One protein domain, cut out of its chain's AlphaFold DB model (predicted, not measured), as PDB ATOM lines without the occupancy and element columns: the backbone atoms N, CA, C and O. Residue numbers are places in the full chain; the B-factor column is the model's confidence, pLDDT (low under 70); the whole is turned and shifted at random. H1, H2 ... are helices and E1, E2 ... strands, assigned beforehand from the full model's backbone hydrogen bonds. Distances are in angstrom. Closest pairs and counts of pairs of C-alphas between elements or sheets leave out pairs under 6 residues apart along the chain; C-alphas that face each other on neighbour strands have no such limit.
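What this domain is: This is residues 266 to 373 of the 422 residues of an uncharacterized protein of Ignavibacteria bacterium (UniProt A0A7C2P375). A single, twisted sheet of five strands makes the body, with three very short helices round it: H1 only grazes the sheet, H2 sits beside the strands at the sheet's level, and H3 lies beyond the sheet in a long loop region. Two long loops, residues 285 to 299 and 333 to 349, reach to opposite ends of the longest axis. The printed part has 108 residues, with three named helices and five named strands in the order H1 E1 H2 E2 E3 H3 E4 E5; under half of the residues are in named elements, and the class is mixed, helices and strands. The sheet is mixed, in the order E1 E2 E3 E4 E5. The whole is only just loose, close to compact, with a radius of gyration of the C-alphas of 15.8 A and spans of 52 by 38 by 25 A.

How they stand to each other: H1, residues 266 to 270, only grazes the sheet with its residues 266 to 269; the C-alphas of Phe 266 and Tyr 320 are 6.3 A apart. E1, residues 280 to 284, is an edge strand and parallel to E2, residues 306 to 312, at 22 degrees, with N 283 and O 308 within hydrogen-bond range at 2.8 A. Between them in the chain comes H2, residues 300 to 303, completing a strand-helix-strand unit, two parallel neighbour strands with a helix between. H2 is on the sheet but at its level, with a height of 0.6 A over a local plane only just fitted, to 6 C-alphas of the sheet. Its closest C-alpha pair to E3, residues 317 to 324, is Leu 300 and Asn 323, 5.6 A apart. E2 and E3 form an antiparallel hairpin at 163 degrees, with N 309 and O 319 2.8 A apart. H3, residues 329 to 332, is not on the sheet. E4, residues 350 to 357, is antiparallel to E3 at 161 degrees, with N 320 and O 354 2.8 A apart. E4 and the other edge strand, E5, residues 368 to 372, form an antiparallel hairpin at 151 degrees, with N 355 and O 369 2.8 A apart. The one O i to N i+4 pair of H1 is within hydrogen-bond range; H2 and H3 are too short for such a pair.

Where its parts are: H1 begins at C-alpha 266, (-37.393, 34.671, 31.457). E1 is 12.3 A long, E2 18.5 A, E3 23.1 A, E4 22.6 A and E5 12.9 A. E3 begins at C-alpha 317, (-30.070, 33.260, 22.351), and E5 ends at C-alpha 372, (-33.891, 48.942, 29.520).

The domain as a whole: The two C-alphas farthest apart, those of Ser 289 and Glu 338, are 53.5 A apart. The printed part has no cut. The links from E1 to H2 and from H3 to E4 are long. Mean pLDDT of the printed part is 78.2, and it is under 70 at residues 276 to 279, 287 to 291, 339 to 345, 359 to 367 and 371 to 373.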
ATOM      1  N   PHE A 266     -38.233  35.857  31.665       90.44
ATOM      2  CA  PHE A 266     -37.393  34.671  31.457       90.44
ATOM      3  C   PHE A 266     -37.708  33.577  32.493       90.44
ATOM      4  O   PHE A 266     -37.988  32.440  32.117       90.44
ATOM      5  N   GLU A 267     -37.734  33.929  33.778       92.56
ATOM      6  CA  GLU A 267     -37.991  32.984  34.872       92.56
ATOM      7  C   GLU A 267     -39.390  32.365  34.754       92.56
ATOM      8  O   GLU A 267     -39.556  31.151  34.849       92.56
ATOM      9  N   ARG A 268     -40.412  33.175  34.455       93.19
ATOM     10  CA  ARG A 268     -41.784  32.689  34.251       93.19
ATOM     11  C   ARG A 268     -41.913  31.777  33.034       93.19
ATOM     12  O   ARG A 268     -42.702  30.833  33.077       93.19
ATOM     13  N   TYR A 269     -41.184  32.056  31.952       89.69
ATOM     14  CA  TYR A 269     -41.114  31.168  30.793       89.69
ATOM     15  C   TYR A 269     -40.481  29.831  31.180       89.69
ATOM     16  O   TYR A 269     -41.071  28.785  30.927       89.69
ATOM     17  N   GLN A 270     -39.321  29.880  31.839       89.56
ATOM     18  CA  GLN A 270     -38.575  28.701  32.273       89.56
ATOM     19  C   GLN A 270     -39.409  27.801  33.194       89.56
ATOM     20  O   GLN A 270     -39.332  26.584  33.093       89.56
ATOM     21  N   LEU A 271     -40.254  28.387  34.042       93.38
ATOM     22  CA  LEU A 271     -41.079  27.665  35.013       93.38
ATOM     23  C   LEU A 271     -42.469  27.269  34.495       93.38
ATOM     24  O   LEU A 271     -43.259  26.704  35.253       93.38
ATOM     25  N   ASN A 272     -42.801  27.560  33.231       91.00
ATOM     26  CA  ASN A 272     -44.149  27.395  32.665       91.00
ATOM     27  C   ASN A 272     -45.248  28.177  33.420       91.00
ATOM     28  O   ASN A 272     -46.418  27.789  33.447       91.00
ATOM     29  N   TRP A 273     -44.905  29.317  34.020       92.62
ATOM     30  CA  TRP A 273     -45.813  30.158  34.817       92.62
ATOM     31  C   TRP A 273     -46.665  31.128  34.008       92.62
ATOM     32  O   TRP A 273     -47.606  31.725  34.525       92.62
ATOM     33  N   ILE A 274     -46.374  31.262  32.722       84.25
ATOM     34  CA  ILE A 274     -47.206  32.007  31.781       84.25
ATOM     35  C   ILE A 274     -48.071  31.019  31.002       84.25
ATOM     36  O   ILE A 274     -47.671  29.884  30.746       84.25
ATOM     37  N   ASP A 275     -49.307  31.402  30.698       73.44
ATOM     38  CA  ASP A 275     -50.267  30.534  30.014       73.44
ATOM     39  C   ASP A 275     -49.858  30.342  28.552       73.44
ATOM     40  O   ASP A 275     -50.098  31.209  27.719       73.44
ATOM     41  N   ASP A 276     -49.217  29.225  28.223       59.59
ATOM     42  CA  ASP A 276     -48.891  28.863  26.842       59.59
ATOM     43  C   ASP A 276     -50.167  28.434  26.087       59.59
ATOM     44  O   ASP A 276     -50.919  27.603  26.608       59.59
ATOM     45  N   PRO A 277     -50.482  28.976  24.889       55.84
ATOM     46  CA  PRO A 277     -49.756  29.991  24.106       55.84
ATOM     47  C   PRO A 277     -50.280  31.425  24.258       55.84
ATOM     48  O   PRO A 277     -49.829  32.334  23.565       55.84
ATOM     49  N   THR A 278     -51.271  31.671  25.111       64.56
ATOM     50  CA  THR A 278     -51.946  32.979  25.199       64.56
ATOM     51  C   THR A 278     -51.144  34.076  25.902       64.56
ATOM     52  O   THR A 278     -51.453  35.260  25.752       64.56
ATOM     53  N   GLY A 279     -50.144  33.691  26.684       69.50
ATOM     54  CA  GLY A 279     -49.345  34.566  27.528       69.50
ATOM     55  C   GLY A 279     -47.989  34.930  26.924       69.50
ATOM     56  O   GLY A 279     -47.459  35.990  27.250       69.50
ATOM     57  N   TYR A 280     -47.467  34.131  25.985       78.81
ATOM     58  CA  TYR A 280     -46.294  34.494  25.190       78.81
ATOM     59  C   TYR A 280     -46.645  34.786  23.743       78.81
ATOM     60  O   TYR A 280     -47.192  33.955  23.023       78.81
ATOM     61  N   TYR A 281     -46.201  35.943  23.268       80.31
ATOM     62  CA  TYR A 281     -46.041  36.145  21.837       80.31
ATOM     63  C   TYR A 281     -44.641  35.675  21.436       80.31
ATOM     64  O   TYR A 281     -43.669  36.403  21.626       80.31
ATOM     65  N   THR A 282     -44.541  34.456  20.904       82.88
ATOM     66  CA  THR A 282     -43.276  33.930  20.374       82.88
ATOM     67  C   THR A 282     -43.054  34.436  18.954       82.88
ATOM     68  O   THR A 282     -43.904  34.267  18.078       82.88
ATOM     69  N   ILE A 283     -41.911  35.075  18.734       83.06
ATOM     70  CA  ILE A 283     -41.482  35.626  17.453       83.06
ATOM     71  C   ILE A 283     -40.200  34.908  17.056       83.06
ATOM     72  O   ILE A 283     -39.205  34.980  17.775       83.06
ATOM     73  N   ASP A 284     -40.219  34.238  15.910       83.94
ATOM     74  CA  ASP A 284     -39.020  33.633  15.342       83.94
ATOM     75  C   ASP A 284     -38.304  34.646  14.440       83.94
ATOM     76  O   ASP A 284     -38.766  34.951  13.337       83.94
ATOM     77  N   ALA A 285     -37.203  35.212  14.944       79.56
ATOM     78  CA  ALA A 285     -36.383  36.185  14.229       79.56
ATOM     79  C   ALA A 285     -35.187  35.539  13.508       79.56
ATOM     80  O   ALA A 285     -34.345  36.256  12.972       79.56
ATOM     81  N   THR A 286     -35.122  34.203  13.434       76.69
ATOM     82  CA  THR A 286     -34.090  33.491  12.657       76.69
ATOM     83  C   THR A 286     -34.301  33.617  11.140       76.69
ATOM     84  O   THR A 286     -33.408  33.325  10.344       76.69
ATOM     85  N   SER A 287     -35.476  34.093  10.716       68.94
ATOM     86  CA  SER A 287     -35.814  34.363   9.317       68.94
ATOM     87  C   SER A 287     -35.243  35.701   8.833       68.94
ATOM     88  O   SER A 287     -35.352  36.723   9.502       68.94
ATOM     89  N   THR A 288     -34.700  35.733   7.611       62.25
ATOM     90  CA  THR A 288     -34.084  36.932   7.004       62.25
ATOM     91  C   THR A 288     -35.084  37.998   6.537       62.25
ATOM     92  O   THR A 288     -34.679  39.031   6.004       62.25
ATOM     93  N   SER A 289     -36.388  37.753   6.661       69.94
ATOM     94  CA  SER A 289     -37.422  38.713   6.263       69.94
ATOM     95  C   SER A 289     -37.704  39.698   7.393       69.94
ATOM     96  O   SER A 289     -37.861  39.299   8.541       69.94
ATOM     97  N   VAL A 290     -37.839  40.988   7.073       67.56
ATOM     98  CA  VAL A 290     -38.340  41.974   8.041       67.56
ATOM     99  C   VAL A 290     -39.795  41.636   8.364       67.56
ATOM    100  O   VAL A 290     -40.653  41.676   7.483       67.56
ATOM    101  N   ILE A 291     -40.070  41.318   9.626       66.69
ATOM    102  CA  ILE A 291     -41.422  41.067  10.127       66.69
ATOM    103  C   ILE A 291     -41.828  42.256  10.999       66.69
ATOM    104  O   ILE A 291     -41.142  42.598  11.959       66.69
ATOM    105  N   THR A 292     -42.956  42.893  10.683       70.94
ATOM    106  CA  THR A 292     -43.586  43.891  11.559       70.94
ATOM    107  C   THR A 292     -44.751  43.242  12.288       70.94
ATOM    108  O   THR A 292     -45.672  42.724  11.657       70.94
ATOM    109  N   LEU A 293     -44.721  43.274  13.619       72.31
ATOM    110  CA  LEU A 293     -45.769  42.724  14.475       72.31
ATOM    111  C   LEU A 293     -46.253  43.800  15.442       72.31
ATOM    112  O   LEU A 293     -45.452  44.437  16.119       72.31
ATOM    113  N   THR A 294     -47.570  43.957  15.546       81.56
ATOM    114  CA  THR A 294     -48.194  44.827  16.547       81.56
ATOM    115  C   THR A 294     -48.754  43.963  17.665       81.56
ATOM    116  O   THR A 294     -49.659  43.157  17.436       81.56
ATOM    117  N   LYS A 295     -48.218  44.119  18.878       82.62
ATOM    118  CA  LYS A 295     -48.683  43.429  20.087       82.62
ATOM    119  C   LYS A 295     -48.962  44.445  21.186       82.62
ATOM    120  O   LYS A 295     -48.221  45.406  21.346       82.62
ATOM    121  N   SER A 296     -50.040  44.217  21.933       83.50
ATOM    122  CA  SER A 296     -50.322  44.960  23.160       83.50
ATOM    123  C   SER A 296     -49.737  44.191  24.338       83.50
ATOM    124  O   SER A 296     -50.009  42.994  24.497       83.50
ATOM    125  N   LEU A 297     -48.925  44.890  25.124       87.62
ATOM    126  CA  LEU A 297     -48.282  44.385  26.323       87.62
ATOM    127  C   LEU A 297     -48.831  45.185  27.508       87.62
ATOM    128  O   LEU A 297     -48.633  46.395  27.582       87.62
ATOM    129  N   GLY A 298     -49.605  44.520  28.366       89.50
ATOM    130  CA  GLY A 298     -50.020  45.095  29.645       89.50
ATOM    131  C   GLY A 298     -48.896  44.979  30.668       89.50
ATOM    132  O   GLY A 298     -47.819  44.482  30.357       89.50
ATOM    133  N   ASP A 299     -49.140  45.418  31.896       91.19
ATOM    134  CA  ASP A 299     -48.226  45.143  33.007       91.19
ATOM    135  C   ASP A 299     -48.047  43.622  33.201       91.19
ATOM    136  O   ASP A 299     -49.025  42.870  33.144       91.19
ATOM    137  N   LEU A 300     -46.810  43.145  33.357       91.62
ATOM    138  CA  LEU A 300     -46.465  41.721  33.398       91.62
ATOM    139  C   LEU A 300     -47.200  41.009  34.535       91.62
ATOM    140  O   LEU A 300     -47.724  39.908  34.354       91.62
ATOM    141  N   LEU A 301     -47.250  41.647  35.703       89.50
ATOM    142  CA  LEU A 301     -47.780  41.054  36.923       89.50
ATOM    143  C   LEU A 301     -49.304  40.968  36.892       89.50
ATOM    144  O   LEU A 301     -49.858  40.026  37.452       89.50
ATOM    145  N   THR A 302     -49.986  41.874  36.199       87.88
ATOM    146  CA  THR A 302     -51.454  41.860  36.072       87.88
ATOM    147  C   THR A 302     -51.944  41.153  34.811       87.88
ATOM    148  O   THR A 302     -52.853  40.329  34.878       87.88
ATOM    149  N   SER A 303     -51.344  41.437  33.654       87.94
ATOM    150  CA  SER A 303     -51.769  40.891  32.361       87.94
ATOM    151  C   SER A 303     -51.220  39.497  32.073       87.94
ATOM    152  O   SER A 303     -51.756  38.818  31.197       87.94
ATOM    153  N   LYS A 304     -50.161  39.087  32.788       87.50
ATOM    154  CA  LYS A 304     -49.453  37.808  32.620       87.50
ATOM    155  C   LYS A 304     -48.929  37.588  31.193       87.50
ATOM    156  O   LYS A 304     -48.811  36.451  30.741       87.50
ATOM    157  N   LYS A 305     -48.646  38.676  30.466       89.50
ATOM    158  CA  LYS A 305     -48.194  38.645  29.070       89.50
ATOM    159  C   LYS A 305     -46.757  39.121  28.930       89.50
ATOM    160  O   LYS A 305     -46.375  40.119  29.530       89.50
ATOM    161  N   ALA A 306     -46.011  38.443  28.067       92.06
ATOM    162  CA  ALA A 306     -44.662  38.806  27.652       92.06
ATOM    163  C   ALA A 306     -44.436  38.446  26.171       92.06
ATOM    164  O   ALA A 306     -45.226  37.737  25.538       92.06
ATOM    165  N   ILE A 307     -43.359  38.956  25.581       90.62
ATOM    166  CA  ILE A 307     -42.913  38.582  24.231       90.62
ATOM    167  C   ILE A 307     -41.628  37.780  24.378       90.62
ATOM    168  O   ILE A 307     -40.752  38.177  25.138       90.62
ATOM    169  N   LYS A 308     -41.500  36.684  23.631       90.56
ATOM    170  CA  LYS A 308     -40.242  35.951  23.475       90.56
ATOM    171  C   LYS A 308     -39.801  36.074  22.022       90.56
ATOM    172  O   LYS A 308     -40.526  35.664  21.123       90.56
ATOM    173  N   ILE A 309     -38.616  36.615  21.789       89.19
ATOM    174  CA  ILE A 309     -37.982  36.672  20.474       89.19
ATOM    175  C   ILE A 309     -36.880  35.624  20.449       89.19
ATOM    176  O   ILE A 309     -35.976  35.637  21.285       89.19
ATOM    177  N   ILE A 310     -36.965  34.716  19.489       88.38
ATOM    178  CA  ILE A 310     -35.943  33.717  19.207       88.38
ATOM    179  C   ILE A 310     -34.926  34.360  18.271       88.38
ATOM    180  O   ILE A 310     -35.260  34.651  17.124       88.38
ATOM    181  N   ALA A 311     -33.720  34.619  18.782       85.69
ATOM    182  CA  ALA A 311     -32.628  35.175  17.991       85.69
ATOM    183  C   ALA A 311     -31.810  34.057  17.334       85.69
ATOM    184  O   ALA A 311     -31.587  34.096  16.128       85.69
ATOM    185  N   ASP A 312     -31.433  33.040  18.112       82.94
ATOM    186  CA  ASP A 312     -30.742  31.846  17.627       82.94
ATOM    187  C   ASP A 312     -31.003  30.662  18.575       82.94
ATOM    188  O   ASP A 312     -30.603  30.657  19.740       82.94
ATOM    189  N   THR A 313     -31.698  29.637  18.077       81.81
ATOM    190  CA  THR A 313     -31.994  28.425  18.856       81.81
ATOM    191  C   THR A 313     -30.775  27.533  19.055       81.81
ATOM    192  O   THR A 313     -30.727  26.802  20.037       81.81
ATOM    193  N   SER A 314     -29.789  27.584  18.156       80.56
ATOM    194  CA  SER A 314     -28.601  26.727  18.225       80.56
ATOM    195  C   SER A 314     -27.638  27.147  19.335       80.56
ATOM    196  O   SER A 314     -26.889  26.323  19.855       80.56
ATOM    197  N   THR A 315     -27.698  28.419  19.730       76.69
ATOM    198  CA  THR A 315     -26.864  29.017  20.778       76.69
ATOM    199  C   THR A 315     -27.664  29.429  22.016       76.69
ATOM    200  O   THR A 315     -27.088  29.984  22.950       76.69
ATOM    201  N   ASN A 316     -28.965  29.109  22.077       79.88
ATOM    202  CA  ASN A 316     -29.881  29.503  23.156       79.88
ATOM    203  C   ASN A 316     -29.913  31.026  23.387       79.88
ATOM    204  O   ASN A 316     -29.883  31.495  24.530       79.88
ATOM    205  N   GLU A 317     -29.966  31.804  22.306       84.25
ATOM    206  CA  GLU A 317     -30.070  33.260  22.351       84.25
ATOM    207  C   GLU A 317     -31.517  33.723  22.162       84.25
ATOM    208  O   GLU A 317     -32.161  33.492  21.130       84.25
ATOM    209  N   TYR A 318     -32.029  34.417  23.178       87.56
ATOM    210  CA  TYR A 318     -33.409  34.893  23.229       87.56
ATOM    211  C   TYR A 318     -33.480  36.320  23.766       87.56
ATOM    212  O   TYR A 318     -32.635  36.752  24.553       87.56
ATOM    213  N   PHE A 319     -34.544  37.028  23.396       88.62
ATOM    214  CA  PHE A 319     -34.966  38.245  24.082       88.62
ATOM    215  C   PHE A 319     -36.353  38.047  24.674       88.62
ATOM    216  O   PHE A 319     -37.243  37.518  24.012       88.62
ATOM    217  N   TYR A 320     -36.551  38.520  25.893       90.56
ATOM    218  CA  TYR A 320     -37.854  38.577  26.536       90.56
ATOM    219  C   TYR A 320     -38.237  40.038  26.705       90.56
ATOM    220  O   TYR A 320     -37.422  40.821  27.182       90.56
ATOM    221  N   ILE A 321     -39.443  40.413  26.291       91.56
ATOM    222  CA  ILE A 321     -39.957  41.773  26.462       91.56
ATOM    223  C   ILE A 321     -41.123  41.732  27.436       91.56
ATOM    224  O   ILE A 321     -42.090  40.994  27.230       91.56
ATOM    225  N   GLU A 322     -41.030  42.561  28.463       91.88
ATOM    226  CA  GLU A 322     -42.037  42.737  29.501       91.88
ATOM    227  C   GLU A 322     -42.309  44.224  29.731       91.88
ATOM    228  O   GLU A 322     -41.518  45.086  29.346       91.88
ATOM    229  N   ASN A 323     -43.462  44.528  30.312       91.50
ATOM    230  CA  ASN A 323     -43.845  45.887  30.666       91.50
ATOM    231  C   ASN A 323     -44.243  45.920  32.136       91.50
ATOM    232  O   ASN A 323     -44.922  45.011  32.602       91.50
ATOM    233  N   HIS A 324     -43.860  46.980  32.832       89.94
ATOM    234  CA  HIS A 324     -44.198  47.213  34.231       89.94
ATOM    235  C   HIS A 324     -44.899  48.557  34.367       89.94
ATOM    236  O   HIS A 324     -44.488  49.540  33.747       89.94
ATOM    237  N   THR A 325     -45.958  48.617  35.172       89.62
ATOM    238  CA  THR A 325     -46.608  49.885  35.539       89.62
ATOM    239  C   THR A 325     -46.240  50.359  36.940       89.62
ATOM    240  O   THR A 325     -46.621  51.473  37.296       89.62
ATOM    241  N   GLY A 326     -45.495  49.561  37.717       86.00
ATOM    242  CA  GLY A 326     -45.078  49.903  39.083       86.00
ATOM    243  C   GLY A 326     -46.244  49.913  40.073       86.00
ATOM    244  O   GLY A 326     -46.256  50.684  41.029       86.00
ATOM    245  N   THR A 327     -47.282  49.122  39.804       86.19
ATOM    246  CA  THR A 327     -48.536  49.129  40.577       86.19
ATOM    247  C   THR A 327     -48.763  47.848  41.363       86.19
ATOM    248  O   THR A 327     -49.723  47.770  42.127       86.19
ATOM    249  N   SER A 328     -47.935  46.821  41.168       87.81
ATOM    250  CA  SER A 328     -48.078  45.579  41.912       87.81
ATOM    251  C   SER A 328     -47.704  45.764  43.379       87.81
ATOM    252  O   SER A 328     -46.822  46.554  43.726       87.81
ATOM    253  N   TYR A 329     -48.330  44.965  44.245       88.94
ATOM    254  CA  TYR A 329     -47.936  44.848  45.647       88.94
ATOM    255  C   TYR A 329     -46.426  44.585  45.775       88.94
ATOM    256  O   TYR A 329     -45.741  45.272  46.527       88.94
ATOM    257  N   TRP A 330     -45.895  43.675  44.954       88.25
ATOM    258  CA  TRP A 330     -44.491  43.246  44.973       88.25
ATOM    259  C   TRP A 330     -43.493  44.274  44.432       88.25
ATOM    260  O   TRP A 330     -42.291  44.107  44.599       88.25
ATOM    261  N   GLU A 331     -43.980  45.332  43.786       85.88
ATOM    262  CA  GLU A 331     -43.159  46.454  43.309       85.88
ATOM    263  C   GLU A 331     -43.143  47.621  44.305       85.88
ATOM    264  O   GLU A 331     -42.351  48.552  44.170       85.88
ATOM    265  N   THR A 332     -44.031  47.581  45.303       82.44
ATOM    266  CA  THR A 332     -44.311  48.697  46.215       82.44
ATOM    267  C   THR A 332     -44.146  48.342  47.694       82.44
ATOM    268  O   THR A 332     -44.164  49.243  48.530       82.44
ATOM    269  N   HIS A 333     -43.952  47.062  48.028       84.00
ATOM    270  CA  HIS A 333     -43.851  46.567  49.401       84.00
ATOM    271  C   HIS A 333     -42.703  45.567  49.562       84.00
ATOM    272  O   HIS A 333     -42.383  44.805  48.650       84.00
ATOM    273  N   THR A 334     -42.130  45.533  50.763       80.69
ATOM    274  CA  THR A 334     -41.129  44.549  51.197       80.69
ATOM    275  C   THR A 334     -41.650  43.824  52.443       80.69
ATOM    276  O   THR A 334     -41.524  44.334  53.558       80.69
ATOM    277  N   PRO A 335     -42.318  42.662  52.300       82.69
ATOM    278  CA  PRO A 335     -42.914  41.975  53.441       82.69
ATOM    279  C   PRO A 335     -41.888  41.653  54.520       82.69
ATOM    280  O   PRO A 335     -40.773  41.236  54.230       82.69
ATOM    281  N   PHE A 336     -42.291  41.832  55.776       80.38
ATOM    282  CA  PHE A 336     -41.512  41.478  56.967       80.38
ATOM    283  C   PHE A 336     -40.199  42.238  57.171       80.38
ATOM    284  O   PHE A 336     -39.605  42.067  58.236       80.38
ATOM    285  N   ALA A 337     -39.792  43.114  56.249       75.50
ATOM    286  CA  ALA A 337     -38.678  44.035  56.426       75.50
ATOM    287  C   ALA A 337     -38.920  44.987  57.612       75.50
ATOM    288  O   ALA A 337     -40.056  45.238  58.019       75.50
ATOM    289  N   GLU A 338     -37.845  45.572  58.153       72.38
ATOM    290  CA  GLU A 338     -37.949  46.611  59.192       72.38
ATOM    291  C   GLU A 338     -38.788  47.809  58.718       72.38
ATOM    292  O   GLU A 338     -39.575  48.369  59.479       72.38
ATOM    293  N   ASN A 339     -38.664  48.148  57.433       69.56
ATOM    294  CA  ASN A 339     -39.437  49.191  56.778       69.56
ATOM    295  C   ASN A 339     -40.277  48.561  55.657       69.56
ATOM    296  O   ASN A 339     -39.867  48.632  54.502       69.56
ATOM    297  N   PRO A 340     -41.447  47.967  55.954       61.19
ATOM    298  CA  PRO A 340     -42.196  47.174  54.971       61.19
ATOM    299  C   PRO A 340     -42.795  48.006  53.827       61.19
ATOM    300  O   PRO A 340     -43.113  47.483  52.761       61.19
ATOM    301  N   ASN A 341     -42.910  49.321  54.040       62.19
ATOM    302  CA  ASN A 341     -43.301  50.305  53.028       62.19
ATOM    303  C   ASN A 341     -42.089  50.976  52.360       62.19
ATOM    304  O   ASN A 341     -42.250  51.918  51.585       62.19
ATOM    305  N   SER A 342     -40.864  50.562  52.700       56.97
ATOM    306  CA  SER A 342     -39.688  51.017  51.980       56.97
ATOM    307  C   SER A 342     -39.646  50.312  50.635       56.97
ATOM    308  O   SER A 342     -39.462  49.097  50.551       56.97
ATOM    309  N   ILE A 343     -39.789  51.113  49.583       52.06
ATOM    310  CA  ILE A 343     -39.670  50.736  48.172       52.06
ATOM    311  C   ILE A 343     -38.214  50.450  47.777       52.06
ATOM    312  O   ILE A 343     -37.773  50.891  46.714       52.06
ATOM    313  N   TYR A 344     -37.425  49.807  48.649       56.03
ATOM    314  CA  TYR A 344     -36.043  49.466  48.324       56.03
ATOM    315  C   TYR A 344     -36.044  48.712  46.995       56.03
ATOM    316  O   TYR A 344     -36.522  47.589  46.924       56.03
ATOM    317  N   GLY A 345     -35.571  49.403  45.951       59.06
ATOM    318  CA  GLY A 345     -35.510  48.903  44.588       59.06
ATOM    319  C   GLY A 345     -36.831  48.836  43.808       59.06
ATOM    320  O   GLY A 345     -37.096  47.845  43.152       59.06
ATOM    321  N   HIS A 346     -37.636  49.896  43.786       71.56
ATOM    322  CA  HIS A 346     -38.765  50.031  42.847       71.56
ATOM    323  C   HIS A 346     -38.391  49.717  41.372       71.56
ATOM    324  O   HIS A 346     -37.319  50.115  40.902       71.56
ATOM    325  N   ILE A 347     -39.290  49.054  40.627       77.00
ATOM    326  CA  ILE A 347     -39.196  48.933  39.158       77.00
ATOM    327  C   ILE A 347     -39.876  50.143  38.535       77.00
ATOM    328  O   ILE A 347     -41.084  50.323  38.674       77.00
ATOM    329  N   GLU A 348     -39.125  50.992  37.842       79.00
ATOM    330  CA  GLU A 348     -39.699  52.126  37.125       79.00
ATOM    331  C   GLU A 348     -40.730  51.653  36.084       79.00
ATOM    332  O   GLU A 348     -40.533  50.616  35.445       79.00
ATOM    333  N   PRO A 349     -41.829  52.390  35.859       85.06
ATOM    334  CA  PRO A 349     -42.763  52.021  34.810       85.06
ATOM    335  C   PRO A 349     -42.071  52.068  33.446       85.06
ATOM    336  O   PRO A 349     -41.405  53.052  33.120       85.06
ATOM    337  N   GLY A 350     -42.237  51.029  32.634       86.81
ATOM    338  CA  GLY A 350     -41.576  50.967  31.337       86.81
ATOM    339  C   GLY A 350     -41.564  49.594  30.689       86.81
ATOM    340  O   GLY A 350     -41.992  48.593  31.265       86.81
ATOM    341  N   ILE A 351     -41.048  49.582  29.460       86.88
ATOM    342  CA  ILE A 351     -40.782  48.370  28.689       86.88
ATOM    343  C   ILE A 351     -39.333  47.957  28.915       86.88
ATOM    344  O   ILE A 351     -38.408  48.764  28.785       86.88
ATOM    345  N   TYR A 352     -39.142  46.674  29.177       86.06
ATOM    346  CA  TYR A 352     -37.846  46.099  29.476       86.06
ATOM    347  C   TYR A 352     -37.549  44.914  28.584       86.06
ATOM    348  O   TYR A 352     -38.449  44.165  28.203       86.06
ATOM    349  N   VAL A 353     -36.270  44.761  28.246       86.81
ATOM    350  CA  VAL A 353     -35.781  43.664  27.422       86.81
ATOM    351  C   VAL A 353     -34.773  42.857  28.225       86.81
ATOM    352  O   VAL A 353     -33.726  43.367  28.611       86.81
ATOM    353  N   ILE A 354     -35.060  41.581  28.443       87.44
ATOM    354  CA  ILE A 354     -34.122  40.630  29.033       87.44
ATOM    355  C   ILE A 354     -33.459  39.880  27.890       87.44
ATOM    356  O   ILE A 354     -34.122  39.181  27.127       87.44
ATOM    357  N   ARG A 355     -32.144  40.018  27.764       85.25
ATOM    358  CA  ARG A 355     -31.339  39.276  26.798       85.25
ATOM    359  C   ARG A 355     -30.768  38.032  27.462       85.25
ATOM    360  O   ARG A 355     -30.065  38.142  28.463       85.25
ATOM    361  N   GLN A 356     -31.008  36.877  26.860       85.06
ATOM    362  CA  GLN A 356     -30.355  35.618  27.191       85.06
ATOM    363  C   GLN A 356     -29.260  35.322  26.165       85.06
ATOM    364  O   GLN A 356     -29.540  35.276  24.971       85.06
ATOM    365  N   ASN A 357     -28.032  35.097  26.640       78.38
ATOM    366  CA  ASN A 357     -26.868  34.767  25.814       78.38
ATOM    367  C   ASN A 357     -26.378  33.351  26.105       78.38
ATOM    368  O   ASN A 357     -25.344  33.159  26.756       78.38
ATOM    369  N   GLY A 358     -27.143  32.370  25.640       73.44
ATOM    370  CA  GLY A 358     -26.874  30.967  25.893       73.44
ATOM    371  C   GLY A 358     -27.112  30.541  27.338       73.44
ATOM    372  O   GLY A 358     -27.702  31.259  28.151       73.44
ATOM    373  N   LEU A 359     -26.645  29.330  27.629       64.88
ATOM    374  CA  LEU A 359     -26.619  28.706  28.949       64.88
ATOM    375  C   LEU A 359     -25.144  28.555  29.310       64.88
ATOM    376  O   LEU A 359     -24.512  27.546  29.010       64.88
ATOM    377  N   LYS A 360     -24.527  29.651  29.754       54.44
ATOM    378  CA  LYS A 360     -23.087  29.659  30.025       54.44
ATOM    379  C   LYS A 360     -22.820  29.115  31.423       54.44
ATOM    380  O   LYS A 360     -23.540  29.464  32.349       54.44
ATOM    381  N   ASN A 361     -21.749  28.331  31.566       47.72
ATOM    382  CA  ASN A 361     -21.263  27.829  32.853       47.72
ATOM    383  C   ASN A 361     -21.163  28.940  33.915       47.72
ATOM    384  O   ASN A 361     -20.820  30.087  33.609       47.72
ATOM    385  N   ALA A 362     -21.371  28.539  35.173       45.97
ATOM    386  CA  ALA A 362     -21.417  29.352  36.395       45.97
ATOM    387  C   ALA A 362     -20.220  30.303  36.642       45.97
ATOM    388  O   ALA A 362     -20.245  31.092  37.583       45.97
ATOM    389  N   SER A 363     -19.165  30.240  35.824       44.25
ATOM    390  CA  SER A 363     -17.971  31.085  35.909       44.25
ATOM    391  C   SER A 363     -18.014  32.339  35.025       44.25
ATOM    392  O   SER A 363     -17.197  33.239  35.229       44.25
ATOM    393  N   SER A 364     -18.940  32.449  34.062       47.22
ATOM    394  CA  SER A 364     -19.097  33.666  33.253       47.22
ATOM    395  C   SER A 364     -20.298  34.483  33.723       47.22
ATOM    396  O   SER A 364     -21.427  34.003  33.686       47.22
ATOM    397  N   GLN A 365     -20.024  35.718  34.143       55.19
ATOM    398  CA  GLN A 365     -20.982  36.745  34.560       55.19
ATOM    399  C   GLN A 365     -22.286  36.705  33.737       55.19
ATOM    400  O   GLN A 365     -22.263  36.934  32.530       55.19
ATOM    401  N   PHE A 366     -23.389  36.405  34.429       61.97
ATOM    402  CA  PHE A 366     -24.799  36.560  34.048       61.97
ATOM    403  C   PHE A 366     -25.165  36.174  32.610       61.97
ATOM    404  O   PHE A 366     -25.038  36.954  31.664       61.97
ATOM    405  N   SER A 367     -25.739  34.977  32.453       66.19
ATOM    406  CA  SER A 367     -26.316  34.539  31.176       66.19
ATOM    407  C   SER A 367     -27.515  35.402  30.744       66.19
ATOM    408  O   SER A 367     -27.871  35.405  29.561       66.19
ATOM    409  N   LYS A 368     -28.112  36.146  31.689       78.19
ATOM    410  CA  LYS A 368     -29.267  37.031  31.507       78.19
ATOM    411  C   LYS A 368     -28.919  38.479  31.856       78.19
ATOM    412  O   LYS A 368     -28.423  38.774  32.943       78.19
ATOM    413  N   MET A 369     -29.200  39.392  30.930       74.56
ATOM    414  CA  MET A 369     -28.885  40.819  31.053       74.56
ATOM    415  C   MET A 369     -30.132  41.663  30.805       74.56
ATOM    416  O   MET A 369     -30.853  41.409  29.841       74.56
ATOM    417  N   LEU A 370     -30.373  42.677  31.643       72.19
ATOM    418  CA  LEU A 370     -31.472  43.616  31.427       72.19
ATOM    419  C   LEU A 370     -30.944  44.725  30.549       72.19
ATOM    420  O   LEU A 370     -29.919  45.336  30.850       72.19
ATOM    421  N   ILE A 371     -31.676  45.013  29.495       68.62
ATOM    422  CA  ILE A 371     -31.443  46.155  28.641       68.62
ATOM    423  C   ILE A 371     -32.724  46.974  28.720       68.62
ATOM    424  O   ILE A 371     -33.736  46.600  28.117       68.62
ATOM    425  N   PRO A 372     -32.737  48.062  29.502       61.62
ATOM    426  CA  PRO A 372     -33.891  48.942  29.520       61.62
ATOM    427  C   PRO A 372     -34.078  49.556  28.139       61.62
ATOM    428  O   PRO A 372     -33.110  49.918  27.463       61.62
ATOM    429  N   ALA A 373     -35.332  49.650  27.702       60.41
ATOM    430  CA  ALA A 373     -35.638  50.113  26.355       60.41
ATOM    431  C   ALA A 373     -35.385  51.619  26.157       60.41
ATOM    432  O   ALA A 373     -35.385  52.068  25.012       60.41
TER     433      ALA A 373